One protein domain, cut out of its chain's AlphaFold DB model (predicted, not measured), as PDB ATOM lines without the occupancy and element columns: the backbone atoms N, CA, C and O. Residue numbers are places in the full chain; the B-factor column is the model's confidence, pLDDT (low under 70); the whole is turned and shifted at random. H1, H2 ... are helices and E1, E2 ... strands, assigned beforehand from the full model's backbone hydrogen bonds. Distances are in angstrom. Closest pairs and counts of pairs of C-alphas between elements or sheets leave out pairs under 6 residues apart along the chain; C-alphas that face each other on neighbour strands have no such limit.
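This is residues 83 to 188, 207 to 249 and 256 to 263 of the 276 residues of an uncharacterized protein of Pyrenophora tritici-repentis (UniProt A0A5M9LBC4). One long, twisted sheet of five strands makes the body, and a single long helix, H2, only grazes it with residues 229 to 240. The short helix H1 packs on H2, while E2, outside the sheet, has its closest sheet C-alphas in E1 and E4. The printed part has 157 residues, with two named helices and six named strands in the order E1 E2 E3 H1 E4 E5 H2 E6; the sheet's order is E1 E5 E4 E3 E6, antiparallel throughout, and the class is mixed, helices and strands. The whole is loose, with a radius of gyration of the C-alphas of 18.5 A, and elongated, spanning 60 by 39 by 27 A.

Start at C-alpha 98, at (97.380, 98.918, 23.085), where E1 begins; it runs to residue 105 and bends by 62 degrees at residue 101. Next to it in the sheet is E5, residues 169 to 179, 31.6 A long, then E4, residues 155 to 166, 33.5 A. E3, residues 124 to 137, is 33.8 A long and bends by 68 degrees at residue 127. E6, residues 257 to 263, ends at C-alpha 263, at (87.013, 84.139, 17.497). Find H2 from C-alpha 220, at (81.745, 103.064, 36.137), to residue 247, 41.3 A on. H1 is residues 144 to 148 and E2 residues 116 to 119.

Look first at the hairpin of E4 and E5, where N 175 and O 160 are 2.7 A apart. E1, an edge strand, is antiparallel to E5, with N 101 and O 174 at 2.8 A. On the other side of E4, E3 has N 133 and O 157 at 2.7 A. E6, the other edge strand, is antiparallel to E3, with N 134 and O 260 at 2.8 A. E3 and H2 are near each other, with 6 pairs of C-alphas within 10 A. H1 touches H2, which touches it with residues 233 to 241 alone; the closest C-alphas of the two, those of Ser 144 and Leu 238, are 5.1 A apart. H1 is not on the sheet. E2 pairs with no named strand, but its residues 116 to 117 pair with residues 83 to 84. The closest C-alphas of E1 and E2, of Ile 103 and Ser 116, are 6.9 A apart. In H1 every O i to N i+4 pair is within hydrogen-bond range, in H2 22 of 24.

The two C-alphas farthest apart, of Leu 167 and Asn 249, are 62.0 A apart. Residues 189 to 206 are not printed, with 13.6 A between C-alphas 188 and 207; residues 250 to 255 are not printed either, with 14.1 A between C-alphas 249 and 256. Of the links printed whole, E2 to E3 and E4 to E5 are tight, the others short. The mean pLDDT of the printed part is 74.0; 52 residues are under 70, among them 137 to 153 and 207 to 219.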
ATOM      1  N   ILE A  83     102.582 108.011  14.836       86.50
ATOM      2  CA  ILE A  83     102.421 106.767  15.590       86.50
ATOM      3  C   ILE A  83     103.018 105.627  14.772       86.50
ATOM      4  O   ILE A  83     102.565 105.339  13.664       86.50
ATOM      5  N   GLY A  84     104.049 104.997  15.327       88.19
ATOM      6  CA  GLY A  84     104.776 103.892  14.714       88.19
ATOM      7  C   GLY A  84     104.217 102.514  15.069       88.19
ATOM      8  O   GLY A  84     103.511 102.330  16.063       88.19
ATOM      9  N   VAL A  85     104.590 101.518  14.268       88.12
ATOM     10  CA  VAL A  85     104.428 100.100  14.615       88.12
ATOM     11  C   VAL A  85     105.244  99.780  15.882       88.12
ATOM     12  O   VAL A  85     106.316 100.341  16.091       88.12
ATOM     13  N   GLN A  86     104.727  98.889  16.731       85.81
ATOM     14  CA  GLN A  86     105.271  98.490  18.040       85.81
ATOM     15  C   GLN A  86     105.338  99.602  19.097       85.81
ATOM     16  O   GLN A  86     105.984  99.433  20.128       85.81
ATOM     17  N   GLN A  87     104.656 100.727  18.880       84.31
ATOM     18  CA  GLN A  87     104.481 101.729  19.926       84.31
ATOM     19  C   GLN A  87     103.258 101.417  20.788       84.31
ATOM     20  O   GLN A  87     102.200 101.037  20.271       84.31
ATOM     21  N   ASP A  88     103.416 101.634  22.092       82.81
ATOM     22  CA  ASP A  88     102.345 101.527  23.077       82.81
ATOM     23  C   ASP A  88     101.609 102.857  23.220       82.81
ATOM     24  O   ASP A  88     102.219 103.926  23.336       82.81
ATOM     25  N   PHE A  89     100.284 102.797  23.261       79.50
ATOM     26  CA  PHE A  89      99.435 103.962  23.461       79.50
ATOM     27  C   PHE A  89      98.182 103.604  24.267       79.50
ATOM     28  O   PHE A  89      97.791 102.440  24.389       79.50
ATOM     29  N   ASN A  90      97.533 104.641  24.794       78.12
ATOM     30  CA  ASN A  90      96.263 104.531  25.500       78.12
ATOM     31  C   ASN A  90      95.150 105.207  24.694       78.12
ATOM     32  O   ASN A  90      95.388 106.078  23.859       78.12
ATOM     33  N   THR A  91      93.912 104.808  24.960       76.62
ATOM     34  CA  THR A  91      92.714 105.477  24.437       76.62
ATOM     35  C   THR A  91      92.210 106.534  25.413       76.62
ATOM     36  O   THR A  91      92.505 106.462  26.600       76.62
ATOM     37  N   ASP A  92      91.342 107.430  24.954       71.06
ATOM     38  CA  ASP A  92      90.635 108.424  25.774       71.06
ATOM     39  C   ASP A  92      89.842 107.809  26.939       71.06
ATOM     40  O   ASP A  92      89.643 108.457  27.960       71.06
ATOM     41  N   LYS A  93      89.422 106.546  26.796       68.44
ATOM     42  CA  LYS A  93      88.757 105.752  27.842       68.44
ATOM     43  C   LYS A  93      89.702 105.004  28.782       68.44
ATOM     44  O   LYS A  93      89.228 104.212  29.581       68.44
ATOM     45  N   ASN A  94      91.022 105.192  28.653       65.00
ATOM     46  CA  ASN A  94      92.044 104.697  29.585       65.00
ATOM     47  C   ASN A  94      91.897 103.217  30.004       65.00
ATOM     48  O   ASN A  94      92.190 102.837  31.138       65.00
ATOM     49  N   GLY A  95      91.440 102.370  29.075       67.25
ATOM     50  CA  GLY A  95      91.079 100.990  29.375       67.25
ATOM     51  C   GLY A  95      92.252 100.036  29.453       67.25
ATOM     52  O   GLY A  95      92.538  99.486  30.501       67.25
ATOM     53  N   LEU A  96      92.921  99.827  28.329       75.75
ATOM     54  CA  LEU A  96      94.068  98.935  28.231       75.75
ATOM     55  C   LEU A  96      95.196  99.677  27.523       75.75
ATOM     56  O   LEU A  96      94.960 100.669  26.826       75.75
ATOM     57  N   ARG A  97      96.416  99.171  27.697       79.75
ATOM     58  CA  ARG A  97      97.530  99.532  26.826       79.75
ATOM     59  C   ARG A  97      97.386  98.763  25.525       79.75
ATOM     60  O   ARG A  97      97.194  97.547  25.540       79.75
ATOM     61  N   TYR A  98      97.463  99.485  24.419       85.88
ATOM     62  CA  TYR A  98      97.380  98.918  23.085       85.88
ATOM     63  C   TYR A  98      98.712  99.102  22.378       85.88
ATOM     64  O   TYR A  98      99.306 100.178  22.431       85.88
ATOM     65  N   THR A  99      99.134  98.070  21.661       89.25
ATOM     66  CA  THR A  99     100.325  98.103  20.816       89.25
ATOM     67  C   THR A  99      99.894  97.973  19.361       89.25
ATOM     68  O   THR A  99      99.073  97.116  19.018       89.25
ATOM     69  N   ILE A 100     100.428  98.819  18.479       90.62
ATOM     70  CA  ILE A 100     100.171  98.697  17.038       90.62
ATOM     71  C   ILE A 100     101.054  97.600  16.460       90.62
ATOM     72  O   ILE A 100     102.273  97.655  16.564       90.62
ATOM     73  N   SER A 101     100.455  96.624  15.788       86.88
ATOM     74  CA  SER A 101     101.195  95.533  15.144       86.88
ATOM     75  C   SER A 101     101.444  95.786  13.658       86.88
ATOM     76  O   SER A 101     102.528  95.506  13.156       86.88
ATOM     77  N   ILE A 102     100.444  96.295  12.936       86.75
ATOM     78  CA  ILE A 102     100.499  96.499  11.483       86.75
ATOM     79  C   ILE A 102      99.658  97.722  11.131       86.75
ATOM     80  O   ILE A 102      98.539  97.845  11.622       86.75
ATOM     81  N   ILE A 103     100.166  98.563  10.231       89.56
ATOM     82  CA  ILE A 103      99.456  99.698   9.631       89.56
ATOM     83  C   ILE A 103      99.410  99.476   8.117       89.56
ATOM     84  O   ILE A 103     100.417  99.087   7.526       89.56
ATOM     85  N   ARG A 104      98.257  99.692   7.483       88.25
ATOM     86  CA  ARG A 104      98.061  99.559   6.032       88.25
ATOM     87  C   ARG A 104      97.225 100.712   5.500       88.25
ATOM     88  O   ARG A 104      96.206 101.059   6.092       88.25
ATOM     89  N   ASN A 105      97.620 101.258   4.357       84.56
ATOM     90  CA  ASN A 105      96.735 102.125   3.593       84.56
ATOM     91  C   ASN A 105      95.733 101.253   2.822       84.56
ATOM     92  O   ASN A 105      96.081 100.176   2.344       84.56
ATOM     93  N   THR A 106      94.485 101.703   2.745       77.81
ATOM     94  CA  THR A 106      93.389 100.988   2.066       77.81
ATOM     95  C   THR A 106      93.216 101.448   0.619       77.81
ATOM     96  O   THR A 106      92.326 100.971  -0.086       77.81
ATOM     97  N   ASN A 107      94.047 102.393   0.167       76.44
ATOM     98  CA  ASN A 107      94.073 102.819  -1.222       76.44
ATOM     99  C   ASN A 107      94.433 101.622  -2.126       76.44
ATOM    100  O   ASN A 107      95.456 100.971  -1.905       76.44
ATOM    101  N   PRO A 108      93.640 101.335  -3.176       60.09
ATOM    102  CA  PRO A 108      93.749 100.101  -3.962       60.09
ATOM    103  C   PRO A 108      95.092  99.925  -4.689       60.09
ATOM    104  O   PRO A 108      95.449  98.810  -5.058       60.09
ATOM    105  N   THR A 109      95.853 101.004  -4.878       62.88
ATOM    106  CA  THR A 109      97.196 101.003  -5.476       62.88
ATOM    107  C   THR A 109      98.323 100.811  -4.456       62.88
ATOM    108  O   THR A 109      99.433 100.463  -4.846       62.88
ATOM    109  N   GLU A 110      98.058 101.010  -3.162       64.25
ATOM    110  CA  GLU A 110      99.059 101.097  -2.090       64.25
ATOM    111  C   GLU A 110      98.660 100.262  -0.862       64.25
ATOM    112  O   GLU A 110      98.800 100.696   0.280       64.25
ATOM    113  N   ASN A 111      98.207  99.024  -1.076       70.31
ATOM    114  CA  ASN A 111      97.966  98.044  -0.003       70.31
ATOM    115  C   ASN A 111      99.280  97.532   0.639       70.31
ATOM    116  O   ASN A 111      99.438  96.341   0.921       70.31
ATOM    117  N   LEU A 112     100.256  98.415   0.838       77.75
ATOM    118  CA  LEU A 112     101.542  98.111   1.444       77.75
ATOM    119  C   LEU A 112     101.510  98.415   2.948       77.75
ATOM    120  O   LEU A 112     100.857  99.368   3.385       77.75
ATOM    121  N   PRO A 113     102.203  97.603   3.766       82.56
ATOM    122  CA  PRO A 113     102.389  97.915   5.171       82.56
ATOM    123  C   PRO A 113     103.230  99.186   5.322       82.56
ATOM    124  O   PRO A 113     104.287  99.317   4.703       82.56
ATOM    125  N   MET A 114     102.765 100.108   6.160       86.06
ATOM    126  CA  MET A 114     103.469 101.347   6.490       86.06
ATOM    127  C   MET A 114     104.124 101.232   7.876       86.06
ATOM    128  O   MET A 114     103.551 100.600   8.766       86.06
ATOM    129  N   PRO A 115     105.308 101.834   8.086       86.38
ATOM    130  CA  PRO A 115     105.984 101.809   9.384       86.38
ATOM    131  C   PRO A 115     105.322 102.732  10.420       86.38
ATOM    132  O   PRO A 115     105.466 102.501  11.622       86.38
ATOM    133  N   SER A 116     104.602 103.760   9.969       88.38
ATOM    134  CA  SER A 116     103.956 104.758  10.820       88.38
ATOM    135  C   SER A 116     102.732 105.392  10.152       88.38
ATOM    136  O   SER A 116     102.526 105.275   8.940       88.38
ATOM    137  N   MET A 117     101.905 106.056  10.961       88.25
ATOM    138  CA  MET A 117     100.763 106.866  10.531       88.25
ATOM    139  C   MET A 117     100.735 108.214  11.256       88.25
ATOM    140  O   MET A 117     101.176 108.321  12.399       88.25
ATOM    141  N   LEU A 118     100.162 109.234  10.618       87.94
ATOM    142  CA  LEU A 118      99.977 110.557  11.218       87.94
ATOM    143  C   LEU A 118      98.595 110.674  11.870       87.94
ATOM    144  O   LEU A 118      97.578 110.592  11.186       87.94
ATOM    145  N   TYR A 119      98.549 110.907  13.181       86.19
ATOM    146  CA  TYR A 119      97.319 111.025  13.963       86.19
ATOM    147  C   TYR A 119      97.050 112.470  14.400       86.19
ATOM    148  O   TYR A 119      97.881 113.109  15.047       86.19
ATOM    149  N   LEU A 120      95.850 112.972  14.094       85.81
ATOM    150  CA  LEU A 120      95.407 114.328  14.438       85.81
ATOM    151  C   LEU A 120      94.054 114.315  15.171       85.81
ATOM    152  O   LEU A 120      93.117 115.006  14.787       85.81
ATOM    153  N   ASN A 121      93.937 113.518  16.240       82.56
ATOM    154  CA  ASN A 121      92.719 113.422  17.065       82.56
ATOM    155  C   ASN A 121      91.449 112.992  16.295       82.56
ATOM    156  O   ASN A 121      90.319 113.344  16.665       82.56
ATOM    157  N   ASN A 122      91.639 112.233  15.217       85.56
ATOM    158  CA  ASN A 122      90.547 111.669  14.437       85.56
ATOM    159  C   ASN A 122      89.961 110.450  15.170       85.56
ATOM    160  O   ASN A 122      90.703 109.721  15.831       85.56
ATOM    161  N   PRO A 123      88.635 110.241  15.119       86.12
ATOM    162  CA  PRO A 123      88.018 109.081  15.745       86.12
ATOM    163  C   PRO A 123      88.441 107.789  15.040       86.12
ATOM    164  O   PRO A 123      88.651 107.759  13.830       86.12
ATOM    165  N   LEU A 124      88.535 106.723  15.826       87.62
ATOM    166  CA  LEU A 124      88.669 105.358  15.344       87.62
ATOM    167  C   LEU A 124      87.313 104.853  14.855       87.62
ATOM    168  O   LEU A 124      86.302 105.014  15.546       87.62
ATOM    169  N   GLU A 125      87.316 104.224  13.689       87.06
ATOM    170  CA  GLU A 125      86.150 103.655  13.022       87.06
ATOM    171  C   GLU A 125      86.337 102.140  12.836       87.06
ATOM    172  O   GLU A 125      87.445 101.614  12.963       87.06
ATOM    173  N   ASP A 126      85.235 101.411  12.634       85.38
ATOM    174  CA  ASP A 126      85.220  99.966  12.352       85.38
ATOM    175  C   ASP A 126      86.104  99.085  13.262       85.38
ATOM    176  O   ASP A 126      86.675  98.083  12.827       85.38
ATOM    177  N   CYS A 127      86.196  99.417  14.552       86.62
ATOM    178  CA  CYS A 127      86.964  98.621  15.505       86.62
ATOM    179  C   CYS A 127      86.301  97.265  15.796       86.62
ATOM    180  O   CYS A 127      85.221  97.188  16.387       86.62
ATOM    181  N   ARG A 128      86.981  96.174  15.435       86.81
ATOM    182  CA  ARG A 128      86.506  94.790  15.581       86.81
ATOM    183  C   ARG A 128      87.523  93.944  16.330       86.81
ATOM    184  O   ARG A 128      88.711  93.957  16.018       86.81
ATOM    185  N   VAL A 129      87.048  93.158  17.293       87.56
ATOM    186  CA  VAL A 129      87.872  92.141  17.961       87.56
ATOM    187  C   VAL A 129      87.962  90.922  17.044       87.56
ATOM    188  O   VAL A 129      86.968  90.232  16.829       87.56
ATOM    189  N   ASN A 130      89.149  90.651  16.507       86.94
ATOM    190  CA  ASN A 130      89.395  89.528  15.605       86.94
ATOM    191  C   ASN A 130      89.421  88.206  16.378       86.94
ATOM    192  O   ASN A 130      88.719  87.250  16.040       86.94
ATOM    193  N   HIS A 131      90.246  88.149  17.422       87.38
ATOM    194  CA  HIS A 131      90.342  86.992  18.300       87.38
ATOM    195  C   HIS A 131      90.836  87.390  19.687       87.38
ATOM    196  O   HIS A 131      91.549  88.379  19.852       87.38
ATOM    197  N   ILE A 132      90.458  86.582  20.671       88.50
ATOM    198  CA  ILE A 132      90.952  86.643  22.043       88.50
ATOM    199  C   ILE A 132      91.674  85.329  22.298       88.50
ATOM    200  O   ILE A 132      91.101  84.256  22.113       88.50
ATOM    201  N   LYS A 133      92.940  85.404  22.683       87.62
ATOM    202  CA  LYS A 133      93.779  84.269  23.031       87.62
ATOM    203  C   LYS A 133      94.033  84.299  24.532       87.62
ATOM    204  O   LYS A 133      94.402  85.334  25.069       87.62
ATOM    205  N   ILE A 134      93.821  83.172  25.193       84.62
ATOM    206  CA  ILE A 134      94.209  82.960  26.584       84.62
ATOM    207  C   ILE A 134      95.348  81.953  26.559       84.62
ATOM    208  O   ILE A 134      95.162  80.821  26.109       84.62
ATOM    209  N   GLU A 135      96.524  82.379  26.992       78.94
ATOM    210  CA  GLU A 135      97.714  81.551  27.100       78.94
ATOM    211  C   GLU A 135      97.931  81.159  28.552       78.94
ATOM    212  O   GLU A 135      98.096  81.978  29.446       78.94
ATOM    213  N   ALA A 136      97.911  79.860  28.784       75.06
ATOM    214  CA  ALA A 136      97.998  79.254  30.088       75.06
ATOM    215  C   ALA A 136      99.349  78.541  30.191       75.06
ATOM    216  O   ALA A 136      99.520  77.466  29.619       75.06
ATOM    217  N   ALA A 137     100.304  79.115  30.923       64.94
ATOM    218  CA  ALA A 137     101.604  78.496  31.177       64.94
ATOM    219  C   ALA A 137     101.686  78.048  32.643       64.94
ATOM    220  O   ALA A 137     101.901  78.864  33.535       64.94
ATOM    221  N   LYS A 138     101.507  76.750  32.923       60.28
ATOM    222  CA  LYS A 138     101.595  76.238  34.298       60.28
ATOM    223  C   LYS A 138     102.982  75.661  34.557       60.28
ATOM    224  O   LYS A 138     103.373  74.656  33.975       60.28
ATOM    225  N   HIS A 139     103.704  76.240  35.515       53.91
ATOM    226  CA  HIS A 139     104.899  75.599  36.061       53.91
ATOM    227  C   HIS A 139     104.483  74.461  37.010       53.91
ATOM    228  O   HIS A 139     103.647  74.663  37.897       53.91
ATOM    229  N   MET A 140     105.048  73.263  36.827       51.53
ATOM    230  CA  MET A 140     104.720  72.062  37.611       51.53
ATOM    231  C   MET A 140     104.791  72.311  39.132       51.53
ATOM    232  O   MET A 140     105.701  72.991  39.610       51.53
ATOM    233  N   GLY A 141     103.839  71.733  39.877       54.09
ATOM    234  CA  GLY A 141     103.847  71.676  41.347       54.09
ATOM    235  C   GLY A 141     103.267  72.879  42.100       54.09
ATOM    236  O   GLY A 141     103.405  72.927  43.318       54.09
ATOM    237  N   ARG A 142     102.632  73.848  41.423       57.44
ATOM    238  CA  ARG A 142     102.032  75.031  42.074       57.44
ATOM    239  C   ARG A 142     100.504  74.993  42.108       57.44
ATOM    240  O   ARG A 142      99.874  74.588  41.126       57.44
ATOM    241  N   THR A 143      99.931  75.439  43.229       58.53
ATOM    242  CA  THR A 143      98.474  75.583  43.411       58.53
ATOM    243  C   THR A 143      97.928  76.776  42.619       58.53
ATOM    244  O   THR A 143      98.687  77.683  42.265       58.53
ATOM    245  N   SER A 144      96.617  76.826  42.350       57.31
ATOM    246  CA  SER A 144      95.992  77.960  41.634       57.31
ATOM    247  C   SER A 144      96.260  79.291  42.323       57.31
ATOM    248  O   SER A 144      96.521  80.286  41.658       57.31
ATOM    249  N   GLN A 145      96.272  79.302  43.654       56.06
ATOM    250  CA  GLN A 145      96.584  80.474  44.468       56.06
ATOM    251  C   GLN A 145      98.038  80.917  44.264       56.06
ATOM    252  O   GLN A 145      98.315  82.102  44.123       56.06
ATOM    253  N   GLN A 146      98.982  79.978  44.175       57.53
ATOM    254  CA  GLN A 146     100.377  80.310  43.886       57.53
ATOM    255  C   GLN A 146     100.572  80.805  42.447       57.53
ATOM    256  O   GLN A 146     101.461  81.613  42.213       57.53
ATOM    257  N   VAL A 147      99.759  80.352  41.492       58.56
ATOM    258  CA  VAL A 147      99.822  80.771  40.082       58.56
ATOM    259  C   VAL A 147      99.121  82.114  39.849       58.56
ATOM    260  O   VAL A 147      99.659  82.960  39.143       58.56
ATOM    261  N   ALA A 148      97.965  82.347  40.474       54.44
ATOM    262  CA  ALA A 148      97.163  83.562  40.313       54.44
ATOM    263  C   ALA A 148      97.859  84.822  40.851       54.44
ATOM    264  O   ALA A 148      97.615  85.915  40.348       54.44
ATOM    265  N   TRP A 149      98.736  84.661  41.847       54.78
ATOM    266  CA  TRP A 149      99.472  85.752  42.496       54.78
ATOM    267  C   TRP A 149     100.969  85.781  42.135       54.78
ATOM    268  O   TRP A 149     101.756  86.471  42.783       54.78
ATOM    269  N   GLN A 150     101.388  85.032  41.111       54.81
ATOM    270  CA  GLN A 150     102.750  85.051  40.571       54.81
ATOM    271  C   GLN A 150     102.724  85.389  39.077       54.81
ATOM    272  O   GLN A 150     101.718  85.206  38.407       54.81
ATOM    273  N   ARG A 151     103.876  85.798  38.530       55.84
ATOM    274  CA  ARG A 151     104.088  86.126  37.100       55.84
ATOM    275  C   ARG A 151     103.824  84.974  36.107       55.84
ATOM    276  O   ARG A 151     104.183  85.077  34.945       55.84
ATOM    277  N   PHE A 152     103.297  83.844  36.572       56.38
ATOM    278  CA  PHE A 152     103.058  82.635  35.782       56.38
ATOM    279  C   PHE A 152     101.555  82.375  35.577       56.38
ATOM    280  O   PHE A 152     101.160  81.237  35.348       56.38
ATOM    281  N   GLY A 153     100.716  83.406  35.724       64.62
ATOM    282  CA  GLY A 153      99.274  83.322  35.495       64.62
ATOM    283  C   GLY A 153      98.880  83.281  34.006       64.62
ATOM    284  O   GLY A 153      99.738  83.374  33.129       64.62
ATOM    285  N   PRO A 154      97.581  83.090  33.710       71.69
ATOM    286  CA  PRO A 154      97.080  82.911  32.345       71.69
ATOM    287  C   PRO A 154      97.039  84.211  31.524       71.69
ATOM    288  O   PRO A 154      96.056  84.922  31.599       71.69
ATOM    289  N   GLN A 155      98.019  84.506  30.674       77.44
ATOM    290  CA  GLN A 155      98.055  85.728  29.853       77.44
ATOM    291  C   GLN A 155      96.858  85.846  28.890       77.44
ATOM    292  O   GLN A 155      96.561  84.917  28.136       77.44
ATOM    293  N   LEU A 156      96.183  87.001  28.868       82.06
ATOM    294  CA  LEU A 156      95.112  87.290  27.908       82.06
ATOM    295  C   LEU A 156      95.603  88.255  26.831       82.06
ATOM    296  O   LEU A 156      96.049  89.354  27.127       82.06
ATOM    297  N   LEU A 157      95.442  87.881  25.566       87.56
ATOM    298  CA  LEU A 157      95.778  88.705  24.411       87.56
ATOM    299  C   LEU A 157      94.542  88.901  23.537       87.56
ATOM    300  O   LEU A 157      93.917  87.939  23.095       87.56
ATOM    301  N   ALA A 158      94.197  90.148  23.241       88.81
ATOM    302  CA  ALA A 158      93.134  90.499  22.309       88.81
ATOM    303  C   ALA A 158      93.729  91.147  21.057       88.81
ATOM    304  O   ALA A 158      94.430  92.153  21.140       88.81
ATOM    305  N   ALA A 159      93.416  90.587  19.889       90.44
ATOM    306  CA  ALA A 159      93.751  91.177  18.602       90.44
ATOM    307  C   ALA A 159      92.540  91.933  18.057       90.44
ATOM    308  O   ALA A 159      91.467  91.358  17.863       90.44
ATOM    309  N   ILE A 160      92.721  93.218  17.786       90.12
ATOM    310  CA  ILE A 160      91.688  94.153  17.351       90.12
ATOM    311  C   ILE A 160      92.128  94.745  16.010       90.12
ATOM    312  O   ILE A 160      93.310  94.987  15.796       90.12
ATOM    313  N   SER A 161      91.201  94.964  15.090       90.00
ATOM    314  CA  SER A 161      91.444  95.725  13.864       90.00
ATOM    315  C   SER A 161      90.576  96.967  13.886       90.00
ATOM    316  O   SER A 161      89.408  96.860  14.244       90.00
ATOM    317  N   CYS A 162      91.136  98.121  13.547       90.00
ATOM    318  CA  CYS A 162      90.431  99.397  13.486       90.00
ATOM    319  C   CYS A 162      90.810 100.132  12.198       90.00
ATOM    320  O   CYS A 162      91.870  99.887  11.615       90.00
ATOM    321  N   SER A 163      89.965 101.068  11.784       90.38
ATOM    322  CA  SER A 163      90.257 102.022  10.723       90.38
ATOM    323  C   SER A 163      90.286 103.455  11.248       90.38
ATOM    324  O   SER A 163      89.775 103.778  12.322       90.38
ATOM    325  N   ILE A 164      90.947 104.327  10.495       89.88
ATOM    326  CA  ILE A 164      90.966 105.764  10.731       89.88
ATOM    327  C   ILE A 164      91.028 106.500   9.396       89.88
ATOM    328  O   ILE A 164      91.764 106.117   8.483       89.88
ATOM    329  N   VAL A 165      90.270 107.588   9.294       88.12
ATOM    330  CA  VAL A 165      90.313 108.497   8.147       88.12
ATOM    331  C   VAL A 165      91.213 109.677   8.510       88.12
ATOM    332  O   VAL A 165      90.862 110.510   9.344       88.12
ATOM    333  N   ASN A 166      92.399 109.732   7.900       82.06
ATOM    334  CA  ASN A 166      93.405 110.775   8.120       82.06
ATOM    335  C   ASN A 166      93.675 111.572   6.830       82.06
ATOM    336  O   ASN A 166      93.137 111.279   5.765       82.06
ATOM    337  N   LEU A 167      94.582 112.556   6.906       77.81
ATOM    338  CA  LEU A 167      95.099 113.292   5.737       77.81
ATOM    339  C   LEU A 167      95.730 112.365   4.678       77.81
ATOM    340  O   LEU A 167      95.760 112.707   3.502       77.81
ATOM    341  N   GLN A 168      96.218 111.193   5.099       74.69
ATOM    342  CA  GLN A 168      96.814 110.160   4.240       74.69
ATOM    343  C   GLN A 168      95.764 109.250   3.564       74.69
ATOM    344  O   GLN A 168      96.126 108.342   2.816       74.69
ATOM    345  N   GLY A 169      94.472 109.483   3.821       83.69
ATOM    346  CA  GLY A 169      93.364 108.653   3.357       83.69
ATOM    347  C   GLY A 169      92.853 107.693   4.432       83.69
ATOM    348  O   GLY A 169      93.005 107.933   5.633       83.69
ATOM    349  N   HIS A 170      92.210 106.613   3.987       87.75
ATOM    350  CA  HIS A 170      91.682 105.574   4.865       87.75
ATOM    351  C   HIS A 170      92.802 104.595   5.236       87.75
ATOM    352  O   HIS A 170      93.349 103.906   4.371       87.75
ATOM    353  N   VAL A 171      93.141 104.522   6.519       89.00
ATOM    354  CA  VAL A 171      94.197 103.660   7.058       89.00
ATOM    355  C   VAL A 171      93.558 102.597   7.943       89.00
ATOM    356  O   VAL A 171      92.752 102.913   8.813       89.00
ATOM    357  N   VAL A 172      93.930 101.337   7.741       89.75
ATOM    358  CA  VAL A 172      93.514 100.200   8.569       89.75
ATOM    359  C   VAL A 172      94.716  99.704   9.348       89.75
ATOM    360  O   VAL A 172      95.800  99.518   8.793       89.75
ATOM    361  N   PHE A 173      94.537  99.455  10.636       90.38
ATOM    362  CA  PHE A 173      95.615  98.987  11.489       90.38
ATOM    363  C   PHE A 173      95.137  97.967  12.514       90.38
ATOM    364  O   PHE A 173      93.974  97.918  12.912       90.38
ATOM    365  N   ASN A 174      96.075  97.122  12.925       91.06
ATOM    366  CA  ASN A 174      95.842  96.064  13.889       91.06
ATOM    367  C   ASN A 174      96.469  96.428  15.228       91.06
ATOM    368  O   ASN A 174      97.654  96.756  15.311       91.06
ATOM    369  N   LEU A 175      95.673  96.287  16.272       90.38
ATOM    370  CA  LEU A 175      96.016  96.538  17.654       90.38
ATOM    371  C   LEU A 175      96.072  95.226  18.421       90.38
ATOM    372  O   LEU A 175      95.248  94.334  18.218       90.38
ATOM    373  N   THR A 176      97.017  95.132  19.339       90.00
ATOM    374  CA  THR A 176      97.068  94.072  20.337       90.00
ATOM    375  C   THR A 176      96.920  94.695  21.711       90.00
ATOM    376  O   THR A 176      97.631  95.642  22.037       90.00
ATOM    377  N   ALA A 177      95.984  94.177  22.498       87.44
ATOM    378  CA  ALA A 177      95.857  94.498  23.909       87.44
ATOM    379  C   ALA A 177      96.234  93.260  24.713       87.44
ATOM    380  O   ALA A 177      95.714  92.174  24.450       87.44
ATOM    381  N   GLU A 178      97.121  93.427  25.681       82.94
ATOM    382  CA  GLU A 178      97.483  92.373  26.618       82.94
ATOM    383  C   GLU A 178      96.871  92.693  27.976       82.94
ATOM    384  O   GLU A 178      96.967  93.828  28.449       82.94
ATOM    385  N   TYR A 179      96.235  91.695  28.584       79.56
ATOM    386  CA  TYR A 179      95.793  91.738  29.961       79.56
ATOM    387  C   TYR A 179      96.580  90.733  30.811       79.56
ATOM    388  O   TYR A 179      96.552  89.532  30.537       79.56
ATOM    389  N   ASP A 180      97.250  91.235  31.845       72.56
ATOM    390  CA  ASP A 180      97.970  90.491  32.872       72.56
ATOM    391  C   ASP A 180      97.636  91.089  34.246       72.56
ATOM    392  O   ASP A 180      97.833  92.283  34.496       72.56
ATOM    393  N   LEU A 181      97.117  90.248  35.145       70.38
ATOM    394  CA  LEU A 181      96.792  90.650  36.512       70.38
ATOM    395  C   LEU A 181      98.056  91.007  37.318       70.38
ATOM    396  O   LEU A 181      97.982  91.825  38.234       70.38
ATOM    397  N   VAL A 182      99.205  90.398  36.995       64.88
ATOM    398  CA  VAL A 182     100.486  90.611  37.685       64.88
ATOM    399  C   VAL A 182     101.576  90.893  36.645       64.88
ATOM    400  O   VAL A 182     102.382  90.010  36.340       64.88
ATOM    401  N   PRO A 183     101.642  92.130  36.120       60.94
ATOM    402  CA  PRO A 183     102.525  92.443  35.009       60.94
ATOM    403  C   PRO A 183     104.009  92.255  35.382       60.94
ATOM    404  O   PRO A 183     104.397  92.324  36.554       60.94
ATOM    405  N   PRO A 184     104.900  92.049  34.395       57.81
ATOM    406  CA  PRO A 184     106.309  91.719  34.633       57.81
ATOM    407  C   PRO A 184     107.099  92.819  35.362       57.81
ATOM    408  O   PRO A 184     108.141  92.534  35.958       57.81
ATOM    409  N   ASN A 185     106.609  94.060  35.346       55.38
ATOM    410  CA  ASN A 185     107.154  95.195  36.092       55.38
ATOM    411  C   ASN A 185     106.715  95.235  37.571       55.38
ATOM    412  O   ASN A 185     107.247  96.051  38.321       55.38
ATOM    413  N   ALA A 186     105.804  94.361  38.014       54.12
ATOM    414  CA  ALA A 186     105.433  94.248  39.420       54.12
ATOM    415  C   ALA A 186     106.631  93.767  40.256       54.12
ATOM    416  O   ALA A 186     107.291  92.768  39.929       54.12
ATOM    417  N   ILE A 187     106.931  94.486  41.339       49.38
ATOM    418  CA  ILE A 187     108.063  94.198  42.223       49.38
ATOM    419  C   ILE A 187     107.738  92.943  43.053       49.38
ATOM    420  O   ILE A 187     106.679  92.832  43.667       49.38
ATOM    421  N   ARG A 188     108.655  91.963  43.074       43.03
ATOM    422  CA  ARG A 188     108.571  90.786  43.959       43.03
ATOM    423  C   ARG A 188     108.686  91.251  45.417       43.03
ATOM    424  O   ARG A 188     109.742  91.740  45.795       43.03
ATOM    425  N   ASN A 207      98.549  98.312  43.248       40.97
ATOM    426  CA  ASN A 207      97.627  98.647  42.139       40.97
ATOM    427  C   ASN A 207      98.315  98.885  40.774       40.97
ATOM    428  O   ASN A 207      98.081  99.900  40.124       40.97
ATOM    429  N   LEU A 208      99.135  97.947  40.301       48.03
ATOM    430  CA  LEU A 208      99.606  97.946  38.908       48.03
ATOM    431  C   LEU A 208      98.625  97.188  37.997       48.03
ATOM    432  O   LEU A 208      99.037  96.547  37.034       48.03
ATOM    433  N   PHE A 209      97.326  97.229  38.304       50.09
ATOM    434  CA  PHE A 209      96.302  96.702  37.409       50.09
ATOM    435  C   PHE A 209      96.296  97.560  36.134       50.09
ATOM    436  O   PHE A 209      96.336  98.785  36.202       50.09
ATOM    437  N   GLN A 210      96.308  96.934  34.955       51.16
ATOM    438  CA  GLN A 210      96.506  97.614  33.660       51.16
ATOM    439  C   GLN A 210      95.440  98.649  33.274       51.16
ATOM    440  O   GLN A 210      95.657  99.390  32.311       51.16
ATOM    441  N   PHE A 211      94.314  98.721  33.989       53.66
ATOM    442  CA  PHE A 211      93.332  99.781  33.791       53.66
ATOM    443  C   PHE A 211      93.873 101.090  34.373       53.66
ATOM    444  O   PHE A 211      94.126 101.217  35.567       53.66
ATOM    445  N   VAL A 212      94.073 102.082  33.503       52.41
ATOM    446  CA  VAL A 212      94.839 103.304  33.802       52.41
ATOM    447  C   VAL A 212      94.114 104.213  34.813       52.41
ATOM    448  O   VAL A 212      94.744 105.079  35.420       52.41
ATOM    449  N   LEU A 213      92.809 104.013  35.047       52.09
ATOM    450  CA  LEU A 213      92.016 104.776  36.014       52.09
ATOM    451  C   LEU A 213      91.028 103.895  36.792       52.09
ATOM    452  O   LEU A 213      90.077 103.349  36.242       52.09
ATOM    453  N   ARG A 214      91.191 103.864  38.119       51.97
ATOM    454  CA  ARG A 214      90.304 103.183  39.077       51.97
ATOM    455  C   ARG A 214      89.264 104.148  39.659       51.97
ATOM    456  O   ARG A 214      89.166 104.300  40.875       51.97
ATOM    457  N   ASN A 215      88.525 104.870  38.815       56.97
ATOM    458  CA  ASN A 215      87.507 105.812  39.296       56.97
ATOM    459  C   ASN A 215      86.087 105.275  39.069       56.97
ATOM    460  O   ASN A 215      85.553 105.328  37.962       56.97
ATOM    461  N   ASN A 216      85.453 104.819  40.152       58.31
ATOM    462  CA  ASN A 216      84.075 104.321  40.164       58.31
ATOM    463  C   ASN A 216      83.019 105.393  39.827       58.31
ATOM    464  O   ASN A 216      81.895 105.037  39.483       58.31
ATOM    465  N   THR A 217      83.357 106.684  39.922       61.28
ATOM    466  CA  THR A 217      82.409 107.787  39.682       61.28
ATOM    467  C   THR A 217      82.455 108.338  38.259       61.28
ATOM    468  O   THR A 217      81.407 108.644  37.697       61.28
ATOM    469  N   ALA A 218      83.642 108.455  37.659       64.19
ATOM    470  CA  ALA A 218      83.800 109.035  36.323       64.19
ATOM    471  C   ALA A 218      83.564 108.013  35.199       64.19
ATOM    472  O   ALA A 218      82.994 108.355  34.166       64.19
ATOM    473  N   GLU A 219      83.976 106.755  35.402       67.94
ATOM    474  CA  GLU A 219      83.940 105.711  34.370       67.94
ATOM    475  C   GLU A 219      83.487 104.360  34.959       67.94
ATOM    476  O   GLU A 219      84.246 103.386  34.981       67.94
ATOM    477  N   PRO A 220      82.226 104.253  35.430       71.25
ATOM    478  CA  PRO A 220      81.745 103.064  36.137       71.25
ATOM    479  C   PRO A 220      81.827 101.794  35.280       71.25
ATOM    480  O   PRO A 220      82.091 100.714  35.797       71.25
ATOM    481  N   ALA A 221      81.646 101.914  33.962       75.56
ATOM    482  CA  ALA A 221      81.760 100.785  33.043       75.56
ATOM    483  C   ALA A 221      83.172 100.174  33.030       75.56
ATOM    484  O   ALA A 221      83.296  98.953  32.967       75.56
ATOM    485  N   MET A 222      84.219 101.000  33.132       74.12
ATOM    486  CA  MET A 222      85.609 100.531  33.149       74.12
ATOM    487  C   MET A 222      85.937  99.844  34.474       74.12
ATOM    488  O   MET A 222      86.554  98.785  34.481       74.12
ATOM    489  N   TRP A 223      85.417 100.380  35.581       72.69
ATOM    490  CA  TRP A 223      85.546  99.767  36.903       72.69
ATOM    491  C   TRP A 223      84.897  98.373  36.979       72.69
ATOM    492  O   TRP A 223      85.485  97.420  37.501       72.69
ATOM    493  N   TRP A 224      83.694  98.220  36.415       76.81
ATOM    494  CA  TRP A 224      83.034  96.913  36.318       76.81
ATOM    495  C   TRP A 224      83.766  95.964  35.366       76.81
ATOM    496  O   TRP A 224      83.878  94.778  35.670       76.81
ATOM    497  N   ALA A 225      84.284  96.469  34.243       79.62
ATOM    498  CA  ALA A 225      85.060  95.668  33.303       79.62
ATOM    499  C   ALA A 225      86.332  95.111  33.956       79.62
ATOM    500  O   ALA A 225      86.594  93.919  33.846       79.62
ATOM    501  N   GLU A 226      87.074  95.932  34.701       75.69
ATOM    502  CA  GLU A 226      88.252  95.501  35.462       75.69
ATOM    503  C   GLU A 226      87.899  94.434  36.510       75.69
ATOM    504  O   GLU A 226      88.567  93.402  36.620       75.69
ATOM    505  N   SER A 227      86.818  94.651  37.261       77.50
ATOM    506  CA  SER A 227      86.346  93.703  38.278       77.50
ATOM    507  C   SER A 227      85.963  92.355  37.657       77.50
ATOM    508  O   SER A 227      86.275  91.295  38.197       77.50
ATOM    509  N   LEU A 228      85.328  92.381  36.484       82.38
ATOM    510  CA  LEU A 228      84.951  91.171  35.759       82.38
ATOM    511  C   LEU A 228      86.174  90.463  35.160       82.38
ATOM    512  O   LEU A 228      86.267  89.240  35.243       82.38
ATOM    513  N   MET A 229      87.128  91.218  34.608       79.81
ATOM    514  CA  MET A 229      88.376  90.677  34.063       79.81
ATOM    515  C   MET A 229      89.223  90.020  35.159       79.81
ATOM    516  O   MET A 229      89.632  88.872  34.996       79.81
ATOM    517  N   SER A 230      89.398  90.680  36.306       76.38
ATOM    518  CA  SER A 230      90.142  90.124  37.446       76.38
ATOM    519  C   SER A 230      89.471  88.878  38.032       76.38
ATOM    520  O   SER A 230      90.148  87.885  38.302       76.38
ATOM    521  N   PHE A 231      88.139  88.866  38.156       78.62
ATOM    522  CA  PHE A 231      87.410  87.664  38.563       78.62
ATOM    523  C   PHE A 231      87.584  86.521  37.553       78.62
ATOM    524  O   PHE A 231      87.892  85.394  37.942       78.62
ATOM    525  N   SER A 232      87.437  86.808  36.254       80.19
ATOM    526  CA  SER A 232      87.586  85.806  35.192       80.19
ATOM    527  C   SER A 232      88.999  85.220  35.131       80.19
ATOM    528  O   SER A 232      89.163  84.028  34.868       80.19
ATOM    529  N   TRP A 233      90.015  86.027  35.445       77.19
ATOM    530  CA  TRP A 233      91.399  85.584  35.562       77.19
ATOM    531  C   TRP A 233      91.568  84.552  36.679       77.19
ATOM    532  O   TRP A 233      92.108  83.469  36.450       77.19
ATOM    533  N   ILE A 234      91.063  84.863  37.879       75.12
ATOM    534  CA  ILE A 234      91.140  83.973  39.046       75.12
ATOM    535  C   ILE A 234      90.357  82.677  38.796       75.12
ATOM    536  O   ILE A 234      90.872  81.592  39.069       75.12
ATOM    537  N   ASP A 235      89.147  82.765  38.238       78.88
ATOM    538  CA  ASP A 235      88.331  81.592  37.888       78.88
ATOM    539  C   ASP A 235      89.033  80.697  36.852       78.88
ATOM    540  O   ASP A 235      89.071  79.474  37.001       78.88
ATOM    541  N   THR A 236      89.667  81.297  35.839       77.25
ATOM    542  CA  THR A 236      90.451  80.558  34.838       77.25
ATOM    543  C   THR A 236      91.638  79.848  35.489       77.25
ATOM    544  O   THR A 236      91.840  78.656  35.254       77.25
ATOM    545  N   ALA A 237      92.380  80.532  36.364       74.50
ATOM    546  CA  ALA A 237      93.497  79.939  37.097       74.50
ATOM    547  C   ALA A 237      93.056  78.775  38.012       74.50
ATOM    548  O   ALA A 237      93.741  77.752  38.087       74.50
ATOM    549  N   LEU A 238      91.897  78.887  38.670       74.62
ATOM    550  CA  LEU A 238      91.324  77.819  39.496       74.62
ATOM    551  C   LEU A 238      90.917  76.602  38.655       74.62
ATOM    552  O   LEU A 238      91.255  75.467  38.994       74.62
ATOM    553  N   LYS A 239      90.227  76.821  37.531       76.00
ATOM    554  CA  LYS A 239      89.824  75.742  36.616       76.00
ATOM    555  C   LYS A 239      91.027  75.022  36.014       76.00
ATOM    556  O   LYS A 239      90.986  73.804  35.858       76.00
ATOM    557  N   MET A 240      92.112  75.743  35.734       70.88
ATOM    558  CA  MET A 240      93.381  75.145  35.311       70.88
ATOM    559  C   MET A 240      94.001  74.242  36.386       70.88
ATOM    560  O   MET A 240      94.605  73.223  36.061       70.88
ATOM    561  N   GLU A 241      93.870  74.575  37.672       70.19
ATOM    562  CA  GLU A 241      94.301  73.678  38.748       70.19
ATOM    563  C   GLU A 241      93.417  72.432  38.836       70.19
ATOM    564  O   GLU A 241      93.938  71.317  38.894       70.19
ATOM    565  N   GLN A 242      92.095  72.610  38.803       70.88
ATOM    566  CA  GLN A 242      91.139  71.506  38.885       70.88
ATOM    567  C   GLN A 242      91.276  70.524  37.716       70.88
ATOM    568  O   GLN A 242      91.185  69.317  37.928       70.88
ATOM    569  N   ALA A 243      91.536  71.018  36.503       66.12
ATOM    570  CA  ALA A 243      91.723  70.180  35.321       66.12
ATOM    571  C   ALA A 243      92.871  69.167  35.488       66.12
ATOM    572  O   ALA A 243      92.723  68.019  35.069       66.12
ATOM    573  N   ASN A 244      93.960  69.545  36.168       60.09
ATOM    574  CA  ASN A 244      95.062  68.621  36.460       60.09
ATOM    575  C   ASN A 244      94.660  67.552  37.485       60.09
ATOM    576  O   ASN A 244      95.067  66.403  37.367       60.09
ATOM    577  N   ASN A 245      93.839  67.885  38.484       59.03
ATOM    578  CA  ASN A 245      93.468  66.920  39.528       59.03
ATOM    579  C   ASN A 245      92.572  65.779  39.014       59.03
ATOM    580  O   ASN A 245      92.536  64.716  39.626       59.03
ATOM    581  N   VAL A 246      91.841  65.985  37.912       56.34
ATOM    582  CA  VAL A 246      90.786  65.062  37.453       56.34
ATOM    583  C   VAL A 246      91.274  64.039  36.413       56.34
ATOM    584  O   VAL A 246      90.598  63.034  36.204       56.34
ATOM    585  N   ARG A 247      92.428  64.243  35.755       50.72
ATOM    586  CA  ARG A 247      92.912  63.340  34.684       50.72
ATOM    587  C   ARG A 247      94.302  62.726  34.882       50.72
ATOM    588  O   ARG A 247      94.584  61.728  34.222       50.72
ATOM    589  N   ASP A 248      95.117  63.238  35.803       51.97
ATOM    590  CA  ASP A 248      96.572  63.032  35.719       51.97
ATOM    591  C   ASP A 248      97.171  62.071  36.763       51.97
ATOM    592  O   ASP A 248      98.244  61.515  36.529       51.97
ATOM    593  N   ASN A 249      96.491  61.790  37.883       51.97
ATOM    594  CA  ASN A 249      97.070  60.907  38.912       51.97
ATOM    595  C   ASN A 249      97.193  59.438  38.470       51.97
ATOM    596  O   ASN A 249      98.123  58.761  38.897       51.97
ATOM    597  N   GLN A 256     100.897  70.798  31.258       60.31
ATOM    598  CA  GLN A 256     102.022  71.749  31.354       60.31
ATOM    599  C   GLN A 256     101.659  73.156  30.846       60.31
ATOM    600  O   GLN A 256     102.278  74.151  31.216       60.31
ATOM    601  N   GLY A 257     100.627  73.256  30.016       69.75
ATOM    602  CA  GLY A 257     100.157  74.517  29.471       69.75
ATOM    603  C   GLY A 257      99.225  74.304  28.289       69.75
ATOM    604  O   GLY A 257      99.070  73.190  27.790       69.75
ATOM    605  N   GLY A 258      98.593  75.381  27.849       71.44
ATOM    606  CA  GLY A 258      97.663  75.350  26.733       71.44
ATOM    607  C   GLY A 258      97.342  76.749  26.238       71.44
ATOM    608  O   GLY A 258      97.629  77.744  26.899       71.44
ATOM    609  N   SER A 259      96.729  76.828  25.062       79.19
ATOM    610  CA  SER A 259      96.158  78.082  24.584       79.19
ATOM    611  C   SER A 259      94.724  77.861  24.141       79.19
ATOM    612  O   SER A 259      94.411  76.882  23.461       79.19
ATOM    613  N   LEU A 260      93.851  78.770  24.551       80.75
ATOM    614  CA  LEU A 260      92.467  78.833  24.114       80.75
ATOM    615  C   LEU A 260      92.346  80.045  23.202       80.75
ATOM    616  O   LEU A 260      92.794  81.130  23.559       80.75
ATOM    617  N   SER A 261      91.763  79.870  22.019       84.50
ATOM    618  CA  SER A 261      91.512  80.986  21.107       84.50
ATOM    619  C   SER A 261      90.025  81.083  20.811       84.50
ATOM    620  O   SER A 261      89.406  80.136  20.330       84.50
ATOM    621  N   PHE A 262      89.459  82.241  21.116       84.62
ATOM    622  CA  PHE A 262      88.087  82.601  20.818       84.62
ATOM    623  C   PHE A 262      88.099  83.523  19.611       84.62
ATOM    624  O   PHE A 262      88.862  84.488  19.560       84.62
ATOM    625  N   ARG A 263      87.250  83.239  18.628       81.94
ATOM    626  CA  ARG A 263      87.013  84.139  17.497       81.94
ATOM    627  C   ARG A 263      85.657  84.793  17.674       81.94
ATOM    628  O   ARG A 263      84.697  84.127  18.059       81.94
TER     629      ARG A 263